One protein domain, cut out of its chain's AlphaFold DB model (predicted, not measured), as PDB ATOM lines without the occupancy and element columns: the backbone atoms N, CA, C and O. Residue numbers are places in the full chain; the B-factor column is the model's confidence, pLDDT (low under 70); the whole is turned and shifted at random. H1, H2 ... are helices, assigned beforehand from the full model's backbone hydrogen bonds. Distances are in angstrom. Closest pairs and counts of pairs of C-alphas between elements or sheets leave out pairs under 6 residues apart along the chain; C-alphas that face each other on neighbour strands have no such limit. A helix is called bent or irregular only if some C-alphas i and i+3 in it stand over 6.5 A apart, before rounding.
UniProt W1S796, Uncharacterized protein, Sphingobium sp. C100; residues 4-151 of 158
ATOM      1  N   ARG A   4     -93.016  27.639 -20.995       88.00
ATOM      2  CA  ARG A   4     -93.538  27.856 -22.350       88.00
ATOM      3  C   ARG A   4     -93.636  29.343 -22.692       88.00
ATOM      4  O   ARG A   4     -93.275  29.723 -23.800       88.00
ATOM      5  N   LEU A   5     -94.105  30.178 -21.761       90.00
ATOM      6  CA  LEU A   5     -94.203  31.622 -21.983       90.00
ATOM      7  C   LEU A   5     -92.815  32.276 -22.049       90.00
ATOM      8  O   LEU A   5     -92.571  33.065 -22.953       90.00
ATOM      9  N   ARG A   6     -91.888  31.888 -21.162       88.88
ATOM     10  CA  ARG A   6     -90.481  32.338 -21.210       88.88
ATOM     11  C   ARG A   6     -89.837  32.026 -22.560       88.88
ATOM     12  O   ARG A   6     -89.191  32.885 -23.144       88.88
ATOM     13  N   PHE A   7     -90.043  30.811 -23.065       90.31
ATOM     14  CA  PHE A   7     -89.499  30.391 -24.352       90.31
ATOM     15  C   PHE A   7     -90.060  31.229 -25.505       90.31
ATOM     16  O   PHE A   7     -89.299  31.711 -26.337       90.31
ATOM     17  N   TRP A   8     -91.374  31.467 -25.540       93.50
ATOM     18  CA  TRP A   8     -91.969  32.318 -26.574       93.50
ATOM     19  C   TRP A   8     -91.505  33.772 -26.492       93.50
ATOM     20  O   TRP A   8     -91.299  34.384 -27.533       93.50
ATOM     21  N   LEU A   9     -91.282  34.309 -25.290       93.00
ATOM     22  CA  LEU A   9     -90.688  35.637 -25.115       93.00
ATOM     23  C   LEU A   9     -89.238  35.683 -25.621       93.00
ATOM     24  O   LEU A   9     -88.861  36.638 -26.297       93.00
ATOM     25  N   ALA A  10     -88.445  34.636 -25.383       91.56
ATOM     26  CA  ALA A  10     -87.111  34.520 -25.970       91.56
ATOM     27  C   ALA A  10     -87.170  34.439 -27.505       91.56
ATOM     28  O   ALA A  10     -86.406  35.117 -28.182       91.56
ATOM     29  N   VAL A  11     -88.113  33.685 -28.079       93.75
ATOM     30  CA  VAL A  11     -88.303  33.597 -29.538       93.75
ATOM     31  C   VAL A  11     -88.792  34.919 -30.137       93.75
ATOM     32  O   VAL A  11     -88.341  35.289 -31.218       93.75
ATOM     33  N   LEU A  12     -89.649  35.670 -29.435       95.31
ATOM     34  CA  LEU A  12     -90.139  36.990 -29.859       95.31
ATOM     35  C   LEU A  12     -88.999  38.000 -30.068       95.31
ATOM     36  O   LEU A  12     -89.137  38.932 -30.856       95.31
ATOM     37  N   SER A  13     -87.849  37.781 -29.429       91.81
ATOM     38  CA  SER A  13     -86.654  38.590 -29.655       91.81
ATOM     39  C   SER A  13     -86.165  38.539 -31.110       91.81
ATOM     40  O   SER A  13     -85.646  39.534 -31.603       91.81
ATOM     41  N   VAL A  14     -86.390  37.433 -31.836       94.06
ATOM     42  CA  VAL A  14     -85.961  37.267 -33.235       94.06
ATOM     43  C   VAL A  14     -86.626  38.300 -34.154       94.06
ATOM     44  O   VAL A  14     -85.901  39.093 -34.752       94.06
ATOM     45  N   PRO A  15     -87.969  38.354 -34.291       95.38
ATOM     46  CA  PRO A  15     -88.605  39.363 -35.133       95.38
ATOM     47  C   PRO A  15     -88.382  40.785 -34.609       95.38
ATOM     48  O   PRO A  15     -88.279  41.704 -35.418       95.38
ATOM     49  N   LEU A  16     -88.250  40.983 -33.290       93.00
ATOM     50  CA  LEU A  16     -87.897  42.291 -32.732       93.00
ATOM     51  C   LEU A  16     -86.526  42.760 -33.227       93.00
ATOM     52  O   LEU A  16     -86.404  43.891 -33.695       93.00
ATOM     53  N   TRP A  17     -85.523  41.885 -33.201       93.62
ATOM     54  CA  TRP A  17     -84.174  42.177 -33.675       93.62
ATOM     55  C   TRP A  17     -84.108  42.349 -35.191       93.62
ATOM     56  O   TRP A  17     -83.549  43.323 -35.679       93.62
ATOM     57  N   VAL A  18     -84.735  41.451 -35.956       92.75
ATOM     58  CA  VAL A  18     -84.786  41.561 -37.427       92.75
ATOM     59  C   VAL A  18     -85.542  42.815 -37.868       92.75
ATOM     60  O   VAL A  18     -85.172  43.426 -38.865       92.75
ATOM     61  N   GLY A  19     -86.575  43.223 -37.128       92.56
ATOM     62  CA  GLY A  19     -87.342  44.440 -37.395       92.56
ATOM     63  C   GLY A  19     -86.580  45.736 -37.098       92.56
ATOM     64  O   GLY A  19     -86.948  46.786 -37.620       92.56
ATOM     65  N   TYR A  20     -85.510  45.675 -36.303       91.00
ATOM     66  CA  TYR A  20     -84.745  46.844 -35.863       91.00
ATOM     67  C   TYR A  20     -84.201  47.718 -36.999       91.00
ATOM     68  O   TYR A  20     -84.514  48.909 -37.005       91.00
ATOM     69  N   PRO A  21     -83.456  47.192 -37.990       91.25
ATOM     70  CA  PRO A  21     -82.929  48.022 -39.070       91.25
ATOM     71  C   PRO A  21     -84.042  48.674 -39.905       91.25
ATOM     72  O   PRO A  21     -83.863  49.786 -40.402       91.25
ATOM     73  N   PHE A  22     -85.216  48.041 -40.006       90.00
ATOM     74  CA  PHE A  22     -86.379  48.624 -40.676       90.00
ATOM     75  C   PHE A  22     -86.990  49.761 -39.860       90.00
ATOM     76  O   PHE A  22     -87.223  50.833 -40.408       90.00
ATOM     77  N   ALA A  23     -87.205  49.566 -38.557       88.50
ATOM     78  CA  ALA A  23     -87.696  50.622 -37.673       88.50
ATOM     79  C   ALA A  23     -86.726  51.816 -37.626       88.50
ATOM     80  O   ALA A  23     -87.157  52.970 -37.682       88.50
ATOM     81  N   PHE A  24     -85.419  51.535 -37.596       85.94
ATOM     82  CA  PHE A  24     -84.358  52.537 -37.631       85.94
ATOM     83  C   PHE A  24     -84.375  53.346 -38.935       85.94
ATOM     84  O   PHE A  24     -84.313  54.569 -38.879       85.94
ATOM     85  N   SER A  25     -84.538  52.690 -40.088       84.44
ATOM     86  CA  SER A  25     -84.587  53.359 -41.401       84.44
ATOM     87  C   SER A  25     -85.922  54.074 -41.663       84.44
ATOM     88  O   SER A  25     -85.984  55.066 -42.383       84.44
ATOM     89  N   TYR A  26     -87.019  53.579 -41.087       85.00
ATOM     90  CA  TYR A  26     -88.355  54.136 -41.303       85.00
ATOM     91  C   TYR A  26     -88.624  55.388 -40.456       85.00
ATOM     92  O   TYR A  26     -89.290  56.315 -40.923       85.00
ATOM     93  N   GLY A  27     -88.075  55.466 -39.239       82.62
ATOM     94  CA  GLY A  27     -88.232  56.623 -38.345       82.62
ATOM     95  C   GLY A  27     -87.902  57.979 -38.982       82.62
ATOM     96  O   GLY A  27     -88.742  58.883 -38.928       82.62
ATOM     97  N   PRO A  28     -86.738  58.137 -39.628       77.94
ATOM     98  CA  PRO A  28     -86.354  59.370 -40.314       77.94
ATOM     99  C   PRO A  28     -87.298  59.742 -41.461       77.94
ATOM    100  O   PRO A  28     -87.639  60.917 -41.616       77.94
ATOM    101  N   ILE A  29     -87.783  58.753 -42.223       80.19
ATOM    102  CA  ILE A  29     -88.752  58.957 -43.311       80.19
ATOM    103  C   ILE A  29     -90.059  59.525 -42.752       80.19
ATOM    104  O   ILE A  29     -90.571  60.522 -43.262       80.19
ATOM    105  N   VAL A  30     -90.579  58.932 -41.675       82.44
ATOM    106  CA  VAL A  30     -91.797  59.413 -41.009       82.44
ATOM    107  C   VAL A  30     -91.590  60.815 -40.440       82.44
ATOM    108  O   VAL A  30     -92.410  61.700 -40.677       82.44
ATOM    109  N   ALA A  31     -90.476  61.053 -39.744       79.25
ATOM    110  CA  ALA A  31     -90.157  62.364 -39.187       79.25
ATOM    111  C   ALA A  31     -90.080  63.442 -40.279       79.25
ATOM    112  O   ALA A  31     -90.613  64.538 -40.092       79.25
ATOM    113  N   ARG A  32     -89.479  63.127 -41.433       77.88
ATOM    114  CA  ARG A  32     -89.445  64.013 -42.601       77.88
ATOM    115  C   ARG A  32     -90.846  64.273 -43.145       77.88
ATOM    116  O   ARG A  32     -91.212  65.429 -43.330       77.88
ATOM    117  N   ASN A  33     -91.634  63.226 -43.378       79.94
ATOM    118  CA  ASN A  33     -92.977  63.358 -43.948       79.94
ATOM    119  C   ASN A  33     -93.884  64.231 -43.075       79.94
ATOM    120  O   ASN A  33     -94.590  65.086 -43.602       79.94
ATOM    121  N   VAL A  34     -93.812  64.075 -41.751       81.06
ATOM    122  CA  VAL A  34     -94.602  64.877 -40.808       81.06
ATOM    123  C   VAL A  34     -94.099  66.323 -40.739       81.06
ATOM    124  O   VAL A  34     -94.900  67.251 -40.808       81.06
ATOM    125  N   ARG A  35     -92.780  66.549 -40.638       76.56
ATOM    126  CA  ARG A  35     -92.207  67.909 -40.530       76.56
ATOM    127  C   ARG A  35     -92.347  68.726 -41.817       76.56
ATOM    128  O   ARG A  35     -92.433  69.951 -41.754       76.56
ATOM    129  N   CYS A  36     -92.381  68.056 -42.965       77.38
ATOM    130  CA  CYS A  36     -92.431  68.684 -44.287       77.38
ATOM    131  C   CYS A  36     -93.812  68.637 -44.937       77.38
ATOM    132  O   CYS A  36     -93.967  69.090 -46.074       77.38
ATOM    133  N   ALA A  37     -94.819  68.123 -44.228       77.19
ATOM    134  CA  ALA A  37     -96.194  68.103 -44.697       77.19
ATOM    135  C   ALA A  37     -96.643  69.522 -45.093       77.19
ATOM    136  O   ALA A  37     -96.587  70.462 -44.301       77.19
ATOM    137  N   GLY A  38     -97.063  69.684 -46.351       71.38
ATOM    138  CA  GLY A  38     -97.568  70.955 -46.879       71.38
ATOM    139  C   GLY A  38     -96.510  71.993 -47.275       71.38
ATOM    140  O   GLY A  38     -96.888  73.075 -47.725       71.38
ATOM    141  N   ARG A  39     -95.207  71.696 -47.168       71.44
ATOM    142  CA  ARG A  39     -94.128  72.593 -47.627       71.44
ATOM    143  C   ARG A  39     -93.657  72.214 -49.036       71.44
ATOM    144  O   ARG A  39     -93.595  71.036 -49.380       71.44
ATOM    145  N   ARG A  40     -93.328  73.208 -49.869       62.94
ATOM    146  CA  ARG A  40     -92.725  73.008 -51.202       62.94
ATOM    147  C   ARG A  40     -91.235  73.327 -51.131       62.94
ATOM    148  O   ARG A  40     -90.869  74.320 -50.518       62.94
ATOM    149  N   PHE A  41     -90.415  72.491 -51.765       62.84
ATOM    150  CA  PHE A  41     -88.964  72.667 -51.828       62.84
ATOM    151  C   PHE A  41     -88.621  74.010 -52.479       62.84
ATOM    152  O   PHE A  41     -89.055  74.276 -53.603       62.84
ATOM    153  N   THR A  42     -87.877  74.855 -51.768       64.38
ATOM    154  CA  THR A  42     -87.562  76.223 -52.223       64.38
ATOM    155  C   THR A  42     -86.202  76.343 -52.918       64.38
ATOM    156  O   THR A  42     -85.854  77.419 -53.395       64.38
ATOM    157  N   GLY A  43     -85.448  75.243 -53.041       59.00
ATOM    158  CA  GLY A  43     -84.133  75.222 -53.699       59.00
ATOM    159  C   GLY A  43     -82.945  75.525 -52.779       59.00
ATOM    160  O   GLY A  43     -81.811  75.495 -53.249       59.00
ATOM    161  N   GLY A  44     -83.179  75.793 -51.488       60.53
ATOM    162  CA  GLY A  44     -82.142  75.909 -50.457       60.53
ATOM    163  C   GLY A  44     -81.962  74.627 -49.632       60.53
ATOM    164  O   GLY A  44     -82.755  73.691 -49.745       60.53
ATOM    165  N   PHE A  45     -80.933  74.598 -48.773       54.31
ATOM    166  CA  PHE A  45     -80.849  73.654 -47.648       54.31
ATOM    167  C   PHE A  45     -82.017  73.964 -46.697       54.31
ATOM    168  O   PHE A  45     -81.909  74.802 -45.807       54.31
ATOM    169  N   ASP A  46     -83.183  73.377 -46.966       55.88
ATOM    170  CA  ASP A  46     -84.361  73.522 -46.114       55.88
ATOM    171  C   ASP A  46     -84.104  72.810 -44.774       55.88
ATOM    172  O   ASP A  46     -83.586  71.695 -44.762       55.88
ATOM    173  N   ASP A  47     -84.624  73.348 -43.663       58.34
ATOM    174  CA  ASP A  47     -84.734  72.654 -42.355       58.34
ATOM    175  C   ASP A  47     -85.470  71.293 -42.444       58.34
ATOM    176  O   ASP A  47     -85.517  70.497 -41.504       58.34
ATOM    177  N   CYS A  48     -86.106  71.049 -43.592       62.00
ATOM    178  CA  CYS A  48     -86.783  69.826 -43.988       62.00
ATOM    179  C   CYS A  48     -85.849  68.731 -44.521       62.00
ATOM    180  O   CYS A  48     -86.225  67.553 -44.536       62.00
ATOM    181  N   PHE A  49     -84.651  69.101 -44.970       57.62
ATOM    182  CA  PHE A  49     -83.575  68.173 -45.266       57.62
ATOM    183  C   PHE A  49     -82.900  67.836 -43.943       57.62
ATOM    184  O   PHE A  49     -81.994  68.504 -43.458       57.62
ATOM    185  N   ASN A  50     -83.424  66.801 -43.305       52.94
ATOM    186  CA  ASN A  50     -82.745  66.190 -42.188       52.94
ATOM    187  C   ASN A  50     -81.492  65.528 -42.783       52.94
ATOM    188  O   ASN A  50     -81.626  64.494 -43.440       52.94
ATOM    189  N   ASP A  51     -80.320  66.154 -42.627       52.34
ATOM    190  CA  ASP A  51     -79.001  65.566 -42.910       52.34
ATOM    191  C   ASP A  51     -78.800  64.366 -41.973       52.34
ATOM    192  O   ASP A  51     -78.096  64.406 -40.964       52.34
ATOM    193  N   TYR A  52     -79.525  63.288 -42.253       55.06
ATOM    194  CA  TYR A  52     -79.448  62.048 -41.511       55.06
ATOM    195  C   TYR A  52     -78.303  61.237 -42.073       55.06
ATOM    196  O   TYR A  52     -78.225  61.030 -43.278       55.06
ATOM    197  N   ILE A  53     -77.414  60.823 -41.172       60.69
ATOM    198  CA  ILE A  53     -76.147  60.145 -41.430       60.69
ATOM    199  C   ILE A  53     -76.437  58.856 -42.220       60.69
ATOM    200  O   ILE A  53     -76.723  57.824 -41.604       60.69
ATOM    201  N   PRO A  54     -76.325  58.862 -43.565       62.12
ATOM    202  CA  PRO A  54     -76.730  57.724 -44.397       62.12
ATOM    203  C   PRO A  54     -75.882  56.492 -44.071       62.12
ATOM    204  O   PRO A  54     -76.313  55.350 -44.179       62.12
ATOM    205  N   VAL A  55     -74.662  56.749 -43.594       62.88
ATOM    206  CA  VAL A  55     -73.703  55.747 -43.141       62.88
ATOM    207  C   VAL A  55     -74.234  54.955 -41.942       62.88
ATOM    208  O   VAL A  55     -74.076  53.741 -41.921       62.88
ATOM    209  N   LEU A  56     -74.896  55.582 -40.962       65.00
ATOM    210  CA  LEU A  56     -75.431  54.858 -39.799       65.00
ATOM    211  C   LEU A  56     -76.634  53.988 -40.181       65.00
ATOM    212  O   LEU A  56     -76.747  52.867 -39.690       65.00
ATOM    213  N   GLU A  57     -77.486  54.459 -41.094       70.75
ATOM    214  CA  GLU A  57     -78.604  53.672 -41.634       70.75
ATOM    215  C   GLU A  57     -78.108  52.481 -42.464       70.75
ATOM    216  O   GLU A  57     -78.573  51.354 -42.276       70.75
ATOM    217  N   MET A  58     -77.091  52.687 -43.308       76.75
ATOM    218  CA  MET A  58     -76.461  51.604 -44.071       76.75
ATOM    219  C   MET A  58     -75.763  50.584 -43.171       76.75
ATOM    220  O   MET A  58     -75.767  49.396 -43.490       76.75
ATOM    221  N   LEU A  59     -75.183  51.018 -42.048       83.94
ATOM    222  CA  LEU A  59     -74.547  50.126 -41.082       83.94
ATOM    223  C   LEU A  59     -75.555  49.389 -40.192       83.94
ATOM    224  O   LEU A  59     -75.215  48.332 -39.661       83.94
ATOM    225  N   ALA A  60     -76.796  49.867 -40.057       83.81
ATOM    226  CA  ALA A  60     -77.797  49.229 -39.202       83.81
ATOM    227  C   ALA A  60     -78.066  47.772 -39.615       83.81
ATOM    228  O   ALA A  60     -78.103  46.888 -38.760       83.81
ATOM    229  N   PHE A  61     -78.179  47.490 -40.915       88.38
ATOM    230  CA  PHE A  61     -78.386  46.134 -41.439       88.38
ATOM    231  C   PHE A  61     -77.211  45.177 -41.158       88.38
ATOM    232  O   PHE A  61     -77.438  44.154 -40.503       88.38
ATOM    233  N   PRO A  62     -75.960  45.461 -41.585       90.38
ATOM    234  CA  PRO A  62     -74.835  44.576 -41.310       90.38
ATOM    235  C   PRO A  62     -74.564  44.449 -39.809       90.38
ATOM    236  O   PRO A  62     -74.283  43.346 -39.351       90.38
ATOM    237  N   MET A  63     -74.732  45.516 -39.019       86.56
ATOM    238  CA  MET A  63     -74.581  45.435 -37.562       86.56
ATOM    239  C   MET A  63     -75.648  44.543 -36.925       86.56
ATOM    240  O   MET A  63     -75.316  43.731 -36.065       86.56
ATOM    241  N   THR A  64     -76.903  44.621 -37.379       88.81
ATOM    242  CA  THR A  64     -77.983  43.733 -36.907       88.81
ATOM    243  C   THR A  64     -77.640  42.267 -37.170       88.81
ATOM    244  O   THR A  64     -77.828  41.422 -36.295       88.81
ATOM    245  N   LEU A  65     -77.090  41.954 -38.347       91.00
ATOM    246  CA  LEU A  65     -76.671  40.594 -38.695       91.00
ATOM    247  C   LEU A  65     -75.460  40.131 -37.875       91.00
ATOM    248  O   LEU A  65     -75.492  39.037 -37.313       91.00
ATOM    249  N   LEU A  66     -74.424  40.967 -37.755       91.50
ATOM    250  CA  LEU A  66     -73.212  40.665 -36.980       91.50
ATOM    251  C   LEU A  66     -73.525  40.415 -35.499       91.50
ATOM    252  O   LEU A  66     -72.959  39.517 -34.876       91.50
ATOM    253  N   LEU A  67     -74.458  41.188 -34.944       89.12
ATOM    254  CA  LEU A  67     -74.850  41.120 -33.540       89.12
ATOM    255  C   LEU A  67     -76.020  40.161 -33.273       89.12
ATOM    256  O   LEU A  67     -76.385  39.979 -32.112       89.12
ATOM    257  N   MET A  68     -76.559  39.489 -34.296       90.62
ATOM    258  CA  MET A  68     -77.676  38.547 -34.154       90.62
ATOM    259  C   MET A  68     -77.365  37.438 -33.147       90.62
ATOM    260  O   MET A  68     -78.125  37.218 -32.210       90.62
ATOM    261  N   LEU A  69     -76.245  36.729 -33.310       87.25
ATOM    262  CA  LEU A  69     -75.910  35.616 -32.419       87.25
ATOM    263  C   LEU A  69     -75.666  36.080 -30.967       87.25
ATOM    264  O   LEU A  69     -76.247  35.472 -30.066       87.25
ATOM    265  N   PRO A  70     -74.868  37.137 -30.703       86.06
ATOM    266  CA  PRO A  70     -74.762  37.725 -29.367       86.06
ATOM    267  C   PRO A  70     -76.117  38.112 -28.769       86.06
ATOM    268  O   PRO A  70     -76.395  37.780 -27.617       86.06
ATOM    269  N   PHE A  71     -76.979  38.755 -29.559       88.06
ATOM    270  CA  PHE A  71     -78.301  39.169 -29.113       88.06
ATOM    271  C   PHE A  71     -79.206  37.977 -28.782       88.06
ATOM    272  O   PHE A  71     -79.851  37.968 -27.736       88.06
ATOM    273  N   LEU A  72     -79.226  36.930 -29.611       89.19
ATOM    274  CA  LEU A  72     -80.011  35.726 -29.333       89.19
ATOM    275  C   LEU A  72     -79.514  35.009 -28.079       89.19
ATOM    276  O   LEU A  72     -80.324  34.574 -27.265       89.19
ATOM    277  N   ARG A  73     -78.194  34.923 -27.876       85.94
ATOM    278  CA  ARG A  73     -77.631  34.394 -26.624       85.94
ATOM    279  C   ARG A  73     -78.120  35.192 -25.419       85.94
ATOM    280  O   ARG A  73     -78.582  34.592 -24.454       85.94
ATOM    281  N   PHE A  74     -78.084  36.522 -25.510       84.75
ATOM    282  CA  PHE A  74     -78.605  37.423 -24.482       84.75
ATOM    283  C   PHE A  74     -80.100  37.195 -24.221       84.75
ATOM    284  O   PHE A  74     -80.490  36.963 -23.082       84.75
ATOM    285  N   ALA A  75     -80.932  37.204 -25.261       88.44
ATOM    286  CA  ALA A  75     -82.378  37.057 -25.136       88.44
ATOM    287  C   ALA A  75     -82.768  35.706 -24.524       88.44
ATOM    288  O   ALA A  75     -83.628  35.642 -23.646       88.44
ATOM    289  N   PHE A  76     -82.119  34.621 -24.949       88.31
ATOM    290  CA  PHE A  76     -82.371  33.300 -24.381       88.31
ATOM    291  C   PHE A  76     -81.868  33.193 -22.939       88.31
ATOM    292  O   PHE A  76     -82.583  32.630 -22.115       88.31
ATOM    293  N   ALA A  77     -80.708  33.769 -22.607       83.94
ATOM    294  CA  ALA A  77     -80.203  33.799 -21.233       83.94
ATOM    295  C   ALA A  77     -81.090  34.639 -20.296       83.94
ATOM    296  O   ALA A  77     -81.308  34.250 -19.152       83.94
ATOM    297  N   LEU A  78     -81.655  35.748 -20.788       84.88
ATOM    298  CA  LEU A  78     -82.534  36.638 -20.023       84.88
ATOM    299  C   LEU A  78     -83.817  35.934 -19.547       84.88
ATOM    300  O   LEU A  78     -84.290  36.192 -18.443       84.88
ATOM    301  N   TYR A  79     -84.378  35.036 -20.363       87.25
ATOM    302  CA  TYR A  79     -85.605  34.301 -20.025       87.25
ATOM    303  C   TYR A  79     -85.374  32.873 -19.527       87.25
ATOM    304  O   TYR A  79     -86.332  32.247 -19.045       87.25
ATOM    305  N   ALA A  80     -84.148  32.354 -19.621       84.81
ATOM    306  CA  ALA A  80     -83.820  31.012 -19.163       84.81
ATOM    307  C   ALA A  80     -84.178  30.836 -17.668       84.81
ATOM    308  O   ALA A  80     -84.015  31.759 -16.866       84.81
ATOM    309  N   PRO A  81     -84.734  29.680 -17.262       78.25
ATOM    310  CA  PRO A  81     -84.930  29.370 -15.845       78.25
ATOM    311  C   PRO A  81     -83.584  29.168 -15.128       78.25
ATOM    312  O   PRO A  81     -82.605  28.843 -15.778       78.25
ATOM    313  N   ALA A  82     -83.510  29.330 -13.804       71.06
ATOM    314  CA  ALA A  82     -82.248  29.158 -13.066       71.06
ATOM    315  C   ALA A  82     -81.670  27.730 -13.205       71.06
ATOM    316  O   ALA A  82     -80.491  27.576 -13.509       71.06
ATOM    317  N   ASP A  83     -82.531  26.710 -13.136       66.44
ATOM    318  CA  ASP A  83     -82.153  25.285 -13.114       66.44
ATOM    319  C   ASP A  83     -82.263  24.601 -14.493       66.44
ATOM    320  O   ASP A  83     -82.772  23.486 -14.626       66.44
ATOM    321  N   HIS A  84     -81.862  25.279 -15.571       64.19
ATOM    322  CA  HIS A  84     -81.972  24.740 -16.932       64.19
ATOM    323  C   HIS A  84     -80.771  23.865 -17.316       64.19
ATOM    324  O   HIS A  84     -80.044  24.150 -18.269       64.19
ATOM    325  N   ASP A  85     -80.596  22.747 -16.619       54.38
ATOM    326  CA  ASP A  85     -79.578  21.756 -16.964       54.38
ATOM    327  C   ASP A  85     -79.970  20.997 -18.248       54.38
ATOM    328  O   ASP A  85     -80.590  19.936 -18.241       54.38
ATOM    329  N   GLY A  86     -79.618  21.559 -19.408       55.38
ATOM    330  CA  GLY A  86     -79.442  20.785 -20.645       55.38
ATOM    331  C   GLY A  86     -80.664  20.594 -21.552       55.38
ATOM    332  O   GLY A  86     -80.560  19.905 -22.572       55.38
ATOM    333  N   GLY A  87     -81.805  21.229 -21.268       65.75
ATOM    334  CA  GLY A  87     -82.960  21.210 -22.171       65.75
ATOM    335  C   GLY A  87     -82.622  21.784 -23.557       65.75
ATOM    336  O   GLY A  87     -82.088  22.887 -23.669       65.75
ATOM    337  N   TRP A  88     -82.971  21.071 -24.639       72.62
ATOM    338  CA  TRP A  88     -82.664  21.485 -26.022       72.62
ATOM    339  C   TRP A  88     -83.134  22.909 -26.362       72.62
ATOM    340  O   TRP A  88     -82.495  23.589 -27.161       72.62
ATOM    341  N   ARG A  89     -84.213  23.361 -25.714       79.12
ATOM    342  CA  ARG A  89     -84.840  24.679 -25.888       79.12
ATOM    343  C   ARG A  89     -83.950  25.847 -25.476       79.12
ATOM    344  O   ARG A  89     -84.056  26.915 -26.066       79.12
ATOM    345  N   TRP A  90     -83.078  25.644 -24.493       84.19
ATOM    346  CA  TRP A  90     -82.265  26.705 -23.895       84.19
ATOM    347  C   TRP A  90     -80.789  26.608 -24.286       84.19
ATOM    348  O   TRP A  90     -79.984  27.418 -23.845       84.19
ATOM    349  N   LYS A  91     -80.420  25.682 -25.184       81.50
ATOM    350  CA  LYS A  91     -79.030  25.494 -25.643       81.50
ATOM    351  C   LYS A  91     -78.385  26.768 -26.195       81.50
ATOM    352  O   LYS A  91     -77.175  26.925 -26.071       81.50
ATOM    353  N   ILE A  92     -79.175  27.672 -26.782       81.94
ATOM    354  CA  ILE A  92     -78.685  28.959 -27.293       81.94
ATOM    355  C   ILE A  92     -78.174  29.854 -26.154       81.94
ATOM    356  O   ILE A  92     -77.174  30.532 -26.356       81.94
ATOM    357  N   ALA A  93     -78.775  29.808 -24.958       74.69
ATOM    358  CA  ALA A  93     -78.273  30.527 -23.780       74.69
ATOM    359  C   ALA A  93     -76.883  30.022 -23.335       74.69
ATOM    360  O   ALA A  93     -76.112  30.747 -22.709       74.69
ATOM    361  N   GLY A  94     -76.511  28.793 -23.712       73.56
ATOM    362  CA  GLY A  94     -75.232  28.191 -23.348       73.56
ATOM    363  C   GLY A  94     -75.149  27.904 -21.849       73.56
ATOM    364  O   GLY A  94     -76.096  27.398 -21.263       73.56
ATOM    365  N   ARG A  95     -73.995  28.200 -21.234       65.50
ATOM    366  CA  ARG A  95     -73.793  28.105 -19.773       65.50
ATOM    367  C   ARG A  95     -74.171  29.391 -19.030       65.50
ATOM    368  O   ARG A  95     -73.916  29.495 -17.836       65.50
ATOM    369  N   MET A  96     -74.698  30.391 -19.737       62.97
ATOM    370  CA  MET A  96     -75.096  31.656 -19.132       62.97
ATOM    371  C   MET A  96     -76.490  31.501 -18.527       62.97
ATOM    372  O   MET A  96     -77.486  31.417 -19.241       62.97
ATOM    373  N   ASN A  97     -76.554  31.473 -17.204       62.28
ATOM    374  CA  ASN A  97     -77.774  31.622 -16.426       62.28
ATOM    375  C   ASN A  97     -77.992  33.103 -16.069       62.28
ATOM    376  O   ASN A  97     -77.036  33.870 -15.931       62.28
ATOM    377  N   GLY A  98     -79.263  33.511 -15.948       55.41
ATOM    378  CA  GLY A  98     -79.655  34.904 -15.682       55.41
ATOM    379  C   GLY A  98     -78.957  35.525 -14.464       55.41
ATOM    380  O   GLY A  98     -78.667  36.718 -14.481       55.41
ATOM    381  N   ASP A  99     -78.591  34.703 -13.475       58.94
ATOM    382  CA  ASP A  99     -77.882  35.125 -12.263       58.94
ATOM    383  C   ASP A  99     -76.395  35.451 -12.508       58.94
ATOM    384  O   ASP A  99     -75.898  36.460 -12.011       58.94
ATOM    385  N   ALA A 100     -75.673  34.662 -13.318       58.97
ATOM    386  CA  ALA A 100     -74.249  34.904 -13.599       58.97
ATOM    387  C   ALA A 100     -74.021  36.109 -14.524       58.97
ATOM    388  O   ALA A 100     -72.987  36.772 -14.452       58.97
ATOM    389  N   CYS A 101     -74.995  36.411 -15.385       60.62
ATOM    390  CA  CYS A 101     -74.927  37.547 -16.300       60.62
ATOM    391  C   CYS A 101     -75.600  38.812 -15.760       60.62
ATOM    392  O   CYS A 101     -75.553  39.836 -16.444       60.62
ATOM    393  N   PHE A 102     -76.201  38.783 -14.566       62.47
ATOM    394  CA  PHE A 102     -77.045  39.866 -14.054       62.47
ATOM    395  C   PHE A 102     -76.423  41.280 -14.163       62.47
ATOM    396  O   PHE A 102     -77.101  42.169 -14.680       62.47
ATOM    397  N   PRO A 103     -75.132  41.519 -13.836       68.25
ATOM    398  CA  PRO A 103     -74.527  42.850 -13.971       68.25
ATOM    399  C   PRO A 103     -74.402  43.317 -15.430       68.25
ATOM    400  O   PRO A 103     -74.760  44.443 -15.771       68.25
ATOM    401  N   SER A 104     -73.939  42.439 -16.325       68.75
ATOM    402  CA  SER A 104     -73.857  42.737 -17.762       68.75
ATOM    403  C   SER A 104     -75.236  42.885 -18.410       68.75
ATOM    404  O   SER A 104     -75.409  43.719 -19.298       68.75
ATOM    405  N   LEU A 105     -76.227  42.121 -17.934       67.62
ATOM    406  CA  LEU A 105     -77.619  42.220 -18.368       67.62
ATOM    407  C   LEU A 105     -78.207  43.578 -17.980       67.62
ATOM    408  O   LEU A 105     -78.882  44.186 -18.803       67.62
ATOM    409  N   GLN A 106     -77.915  44.085 -16.777       71.12
ATOM    410  CA  GLN A 106     -78.361  45.410 -16.345       71.12
ATOM    411  C   GLN A 106     -77.727  46.541 -17.159       71.12
ATOM    412  O   GLN A 106     -78.435  47.462 -17.557       71.12
ATOM    413  N   LEU A 107     -76.423  46.466 -17.455       77.00
ATOM    414  CA  LEU A 107     -75.758  47.460 -18.307       77.00
ATOM    415  C   LEU A 107     -76.354  47.475 -19.717       77.00
ATOM    416  O   LEU A 107     -76.681  48.539 -20.241       77.00
ATOM    417  N   PHE A 108     -76.549  46.298 -20.312       75.31
ATOM    418  CA  PHE A 108     -77.145  46.185 -21.639       75.31
ATOM    419  C   PHE A 108     -78.610  46.641 -21.648       75.31
ATOM    420  O   PHE A 108     -79.019  47.374 -22.545       75.31
ATOM    421  N   ALA A 109     -79.389  46.278 -20.627       74.94
ATOM    422  CA  ALA A 109     -80.761  46.747 -20.462       74.94
ATOM    423  C   ALA A 109     -80.823  48.269 -20.280       74.94
ATOM    424  O   ALA A 109     -81.661  48.914 -20.900       74.94
ATOM    425  N   GLY A 110     -79.919  48.859 -19.494       80.50
ATOM    426  CA  GLY A 110     -79.818  50.307 -19.314       80.50
ATOM    427  C   GLY A 110     -79.499  51.033 -20.621       80.50
ATOM    428  O   GLY A 110     -80.187  51.991 -20.975       80.50
ATOM    429  N   LEU A 111     -78.520  50.534 -21.382       84.25
ATOM    430  CA  LEU A 111     -78.202  51.053 -22.716       84.25
ATOM    431  C   LEU A 111     -79.400  50.942 -23.663       84.25
ATOM    432  O   LEU A 111     -79.717  51.903 -24.360       84.25
ATOM    433  N   LEU A 112     -80.098  49.807 -23.654       81.44
ATOM    434  CA  LEU A 112     -81.276  49.589 -24.486       81.44
ATOM    435  C   LEU A 112     -82.442  50.509 -24.084       81.44
ATOM    436  O   LEU A 112     -83.108  51.047 -24.960       81.44
ATOM    437  N   ILE A 113     -82.663  50.757 -22.789       82.56
ATOM    438  CA  ILE A 113     -83.673  51.715 -22.303       82.56
ATOM    439  C   ILE A 113     -83.343  53.131 -22.771       82.56
ATOM    440  O   ILE A 113     -84.223  53.815 -23.292       82.56
ATOM    441  N   LEU A 114     -82.089  53.572 -22.618       87.25
ATOM    442  CA  LEU A 114     -81.646  54.883 -23.103       87.25
ATOM    443  C   LEU A 114     -81.826  54.999 -24.619       87.25
ATOM    444  O   LEU A 114     -82.296  56.024 -25.111       87.25
ATOM    445  N   TRP A 115     -81.510  53.929 -25.346       85.69
ATOM    446  CA  TRP A 115     -81.661  53.851 -26.793       85.69
ATOM    447  C   TRP A 115     -83.125  53.946 -27.239       85.69
ATOM    448  O   TRP A 115     -83.470  54.771 -28.085       85.69
ATOM    449  N   ILE A 116     -84.014  53.160 -26.625       83.88
ATOM    450  CA  ILE A 116     -85.458  53.217 -26.882       83.88
ATOM    451  C   ILE A 116     -85.999  54.605 -26.520       83.88
ATOM    452  O   ILE A 116     -86.739  55.196 -27.304       83.88
ATOM    453  N   GLY A 117     -85.600  55.159 -25.372       83.75
ATOM    454  CA  GLY A 117     -86.013  56.488 -24.920       83.75
ATOM    455  C   GLY A 117     -85.599  57.600 -25.885       83.75
ATOM    456  O   GLY A 117     -86.395  58.496 -26.171       83.75
ATOM    457  N   PHE A 118     -84.388  57.517 -26.444       84.69
ATOM    458  CA  PHE A 118     -83.926  58.423 -27.494       84.69
ATOM    459  C   PHE A 118     -84.820  58.349 -28.739       84.69
ATOM    460  O   PHE A 118     -85.289  59.384 -29.214       84.69
ATOM    461  N   HIS A 119     -85.121  57.143 -29.232       81.25
ATOM    462  CA  HIS A 119     -85.989  56.976 -30.399       81.25
ATOM    463  C   HIS A 119     -87.414  57.460 -30.141       81.25
ATOM    464  O   HIS A 119     -87.947  58.230 -30.937       81.25
ATOM    465  N   VAL A 120     -88.006  57.082 -29.009       82.94
ATOM    466  CA  VAL A 120     -89.352  57.500 -28.599       82.94
ATOM    467  C   VAL A 120     -89.467  59.024 -28.519       82.94
ATOM    468  O   VAL A 120     -90.435  59.590 -29.017       82.94
ATOM    469  N   ARG A 121     -88.455  59.714 -27.973       82.69
ATOM    470  CA  ARG A 121     -88.415  61.186 -27.921       82.69
ATOM    471  C   ARG A 121     -88.392  61.839 -29.307       82.69
ATOM    472  O   ARG A 121     -88.860  62.964 -29.456       82.69
ATOM    473  N   MET A 122     -87.808  61.170 -30.296       78.06
ATOM    474  CA  MET A 122     -87.656  61.695 -31.655       78.06
ATOM    475  C   MET A 122     -88.880  61.423 -32.540       78.06
ATOM    476  O   MET A 122     -88.991  62.027 -33.611       78.06
ATOM    477  N   LEU A 123     -89.797  60.545 -32.114       80.88
ATOM    478  CA  LEU A 123     -90.984  60.202 -32.890       80.88
ATOM    479  C   LEU A 123     -92.039  61.312 -32.836       80.88
ATOM    480  O   LEU A 123     -92.398  61.777 -31.751       80.88
ATOM    481  N   PRO A 124     -92.588  61.724 -33.991       79.19
ATOM    482  CA  PRO A 124     -93.721  62.631 -33.999       79.19
ATOM    483  C   PRO A 124     -94.966  61.947 -33.409       79.19
ATOM    484  O   PRO A 124     -95.184  60.746 -33.578       79.19
ATOM    485  N   LEU A 125     -95.815  62.736 -32.750       82.94
ATOM    486  CA  LEU A 125     -97.161  62.323 -32.344       82.94
ATOM    487  C   LEU A 125     -98.109  62.456 -33.544       82.94
ATOM    488  O   LEU A 125     -98.920  63.378 -33.614       82.94
ATOM    489  N   ALA A 126     -97.945  61.571 -34.524       83.75
ATOM    490  CA  ALA A 126     -98.710  61.555 -35.766       83.75
ATOM    491  C   ALA A 126     -99.033  60.107 -36.168       83.75
ATOM    492  O   ALA A 126     -98.270  59.198 -35.836       83.75
ATOM    493  N   ARG A 127    -100.138  59.889 -36.896       85.44
ATOM    494  CA  ARG A 127    -100.615  58.538 -37.270       85.44
ATOM    495  C   ARG A 127     -99.599  57.769 -38.111       85.44
ATOM    496  O   ARG A 127     -99.494  56.550 -38.034       85.44
ATOM    497  N   GLU A 128     -98.811  58.489 -38.896       84.25
ATOM    498  CA  GLU A 128     -97.728  57.954 -39.716       84.25
ATOM    499  C   GLU A 128     -96.641  57.266 -38.869       84.25
ATOM    500  O   GLU A 128     -95.899  56.431 -39.382       84.25
ATOM    501  N   ALA A 129     -96.552  57.584 -37.570       86.50
ATOM    502  CA  ALA A 129     -95.613  56.983 -36.627       86.50
ATOM    503  C   ALA A 129     -96.207  55.830 -35.799       86.50
ATOM    504  O   ALA A 129     -95.465  55.229 -35.021       86.50
ATOM    505  N   ASP A 130     -97.492  55.481 -35.947       89.31
ATOM    506  CA  ASP A 130     -98.175  54.502 -35.078       89.31
ATOM    507  C   ASP A 130     -97.466  53.136 -35.059       89.31
ATOM    508  O   ASP A 130     -97.300  52.526 -34.002       89.31
ATOM    509  N   LEU A 131     -96.975  52.675 -36.215       90.19
ATOM    510  CA  LEU A 131     -96.222  51.418 -36.314       90.19
ATOM    511  C   LEU A 131     -94.888  51.470 -35.556       90.19
ATOM    512  O   LEU A 131     -94.492  50.480 -34.939       90.19
ATOM    513  N   LEU A 132     -94.205  52.618 -35.574       89.88
ATOM    514  CA  LEU A 132     -92.956  52.815 -34.834       89.88
ATOM    515  C   LEU A 132     -93.229  52.862 -33.333       89.88
ATOM    516  O   LEU A 132     -92.530  52.199 -32.569       89.88
ATOM    517  N   TRP A 133     -94.277  53.573 -32.915       90.62
ATOM    518  CA  TRP A 133     -94.739  53.573 -31.529       90.62
ATOM    519  C   TRP A 133     -95.045  52.158 -31.040       90.62
ATOM    520  O   TRP A 133     -94.508  51.739 -30.014       90.62
ATOM    521  N   ALA A 134     -95.831  51.390 -31.797       92.62
ATOM    522  CA  ALA A 134     -96.142  50.003 -31.465       92.62
ATOM    523  C   ALA A 134     -94.873  49.144 -31.345       92.62
ATOM    524  O   ALA A 134     -94.714  48.412 -30.370       92.62
ATOM    525  N   TYR A 135     -93.939  49.273 -32.289       93.62
ATOM    526  CA  TYR A 135     -92.674  48.538 -32.271       93.62
ATOM    527  C   TYR A 135     -91.848  48.815 -31.002       93.62
ATOM    528  O   TYR A 135     -91.433  47.876 -30.314       93.62
ATOM    529  N   TRP A 136     -91.654  50.086 -30.639       91.44
ATOM    530  CA  TRP A 136     -90.891  50.456 -29.441       91.44
ATOM    531  C   TRP A 136     -91.611  50.101 -28.136       91.44
ATOM    532  O   TRP A 136     -90.961  49.737 -27.153       91.44
ATOM    533  N   LEU A 137     -92.945  50.139 -28.122       91.50
ATOM    534  CA  LEU A 137     -93.743  49.677 -26.984       91.50
ATOM    535  C   LEU A 137     -93.587  48.170 -26.757       91.50
ATOM    536  O   LEU A 137     -93.428  47.742 -25.610       91.50
ATOM    537  N   ILE A 138     -93.574  47.367 -27.826       94.12
ATOM    538  CA  ILE A 138     -93.332  45.922 -27.718       94.12
ATOM    539  C   ILE A 138     -91.915  45.669 -27.191       94.12
ATOM    540  O   ILE A 138     -91.761  44.884 -26.257       94.12
ATOM    541  N   TRP A 139     -90.901  46.374 -27.704       91.69
ATOM    542  CA  TRP A 139     -89.526  46.300 -27.189       91.69
ATOM    543  C   TRP A 139     -89.428  46.626 -25.699       91.69
ATOM    544  O   TRP A 139     -88.796  45.893 -24.938       91.69
ATOM    545  N   THR A 140     -90.079  47.710 -25.283       89.38
ATOM    546  CA  THR A 140     -90.094  48.156 -23.887       89.38
ATOM    547  C   THR A 140     -90.753  47.107 -22.999       89.38
ATOM    548  O   THR A 140     -90.184  46.696 -21.992       89.38
ATOM    549  N   THR A 141     -91.928  46.619 -23.395       91.50
ATOM    550  CA  THR A 141     -92.679  45.607 -22.637       91.50
ATOM    551  C   THR A 141     -91.906  44.295 -22.540       91.50
ATOM    552  O   THR A 141     -91.850  43.683 -21.470       91.50
ATOM    553  N   TRP A 142     -91.277  43.875 -23.640       93.38
ATOM    554  CA  TRP A 142     -90.401  42.710 -23.682       93.38
ATOM    555  C   TRP A 142     -89.261  42.866 -22.671       93.38
ATOM    556  O   TRP A 142     -89.129  42.041 -21.765       93.38
ATOM    557  N   LEU A 143     -88.526  43.978 -22.722       88.31
ATOM    558  CA  LEU A 143     -87.399  44.231 -21.827       88.31
ATOM    559  C   LEU A 143     -87.816  44.294 -20.351       88.31
ATOM    560  O   LEU A 143     -87.192  43.645 -19.516       88.31
ATOM    561  N   LEU A 144     -88.893  45.021 -20.033       87.19
ATOM    562  CA  LEU A 144     -89.440  45.108 -18.673       87.19
ATOM    563  C   LEU A 144     -89.835  43.733 -18.141       87.19
ATOM    564  O   LEU A 144     -89.538  43.399 -16.994       87.19
ATOM    565  N   THR A 145     -90.457  42.911 -18.989       89.56
ATOM    566  CA  THR A 145     -90.776  41.530 -18.629       89.56
ATOM    567  C   THR A 145     -89.493  40.758 -18.349       89.56
ATOM    568  O   THR A 145     -89.425  40.101 -17.321       89.56
ATOM    569  N   GLY A 146     -88.476  40.871 -19.209       86.06
ATOM    570  CA  GLY A 146     -87.168  40.236 -19.031       86.06
ATOM    571  C   GLY A 146     -86.522  40.587 -17.691       86.06
ATOM    572  O   GLY A 146     -86.224  39.684 -16.915       86.06
ATOM    573  N   ILE A 147     -86.422  41.883 -17.378       81.94
ATOM    574  CA  ILE A 147     -85.906  42.390 -16.096       81.94
ATOM    575  C   ILE A 147     -86.697  41.808 -14.921       81.94
ATOM    576  O   ILE A 147     -86.106  41.342 -13.952       81.94
ATOM    577  N   ALA A 148     -88.031  41.802 -15.000       84.62
ATOM    578  CA  ALA A 148     -88.881  41.305 -13.923       84.62
ATOM    579  C   ALA A 148     -88.708  39.799 -13.660       84.62
ATOM    580  O   ALA A 148     -88.871  39.360 -12.520       84.62
ATOM    581  N   VAL A 149     -88.391  38.989 -14.682       81.38
ATOM    582  CA  VAL A 149     -88.121  37.550 -14.482       81.38
ATOM    583  C   VAL A 149     -86.684  37.222 -14.131       81.38
ATOM    584  O   VAL A 149     -86.477  36.182 -13.504       81.38
ATOM    585  N   SER A 150     -85.729  38.046 -14.553       76.19
ATOM    586  CA  SER A 150     -84.314  37.878 -14.231       76.19
ATOM    587  C   SER A 150     -83.925  38.561 -12.921       76.19
ATOM    588  O   SER A 150     -82.770  38.484 -12.523       76.19
ATOM    589  N   TRP A 151     -84.852  39.278 -12.275       75.06
ATOM    590  CA  TRP A 151     -84.592  39.928 -10.999       75.06
ATOM    591  C   TRP A 151     -84.228  38.875  -9.941       75.06
ATOM    592  O   TRP A 151     -85.008  37.931  -9.760       75.06
TER     593      TRP A 151
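AT A GLANCE: This is residues 4 to 151 of the 158 residues of an uncharacterized protein of Sphingobium sp. C100 (UniProt W1S796). A loose rod of helices: long, bent H1 runs beside the H5-H6 hairpin, H2 packs on H1b and H3 on H1a. H4 packs on H3 towards one end; the loop 36 to 53 makes the other. The printed part has 148 residues, six named helices, H1 to H6, and no named strand: all helix, radius of gyration of the C-alphas 18.4 A, spans 65 by 27 by 24 A.

IN THESE COORDINATES: H1, residues 4 to 35, assigned as one helix by its hydrogen bonds, is bent: C-alphas 18 and 21 are 6.9 A apart. Arm H1a, 4 to 18, begins at C-alpha (-93.538, 27.856, -22.350); H1b is 21 to 35. H2 is 54 to 66, H3 68 to 79, H4 88 to 93, H5 102 to 122, 30.0 A, and H6 127 to 150, 35.0 A, ending at C-alpha (-84.314, 37.878, -14.231).

HOW THE PARTS SIT: H1a touches H3, closest C-alphas Ala 10 and Phe 76, 5.1 A. H5 and H6, a hairpin, touch at a shallow tilt of 16 degrees, opposite ways, closest C-alphas Ile 116 and Trp 136, 6.6 A. O i to N i+4 pairs are within hydrogen-bond range throughout H3 and H5, in 9 of 11 in H1a and H1b, 7 of 9 in H2, 18 of 20 in H6, and 0 of 2 in H4, with 1 of 3 i+3 pairs.

THE WHOLE: The farthest C-alphas, Thr 42 and Asp 85, are 65.4 A apart. The printed part has no cut; the link H1 to H2 is long. Confidence is under 70 at 40 to 56, 83 to 87 and 95 to 105.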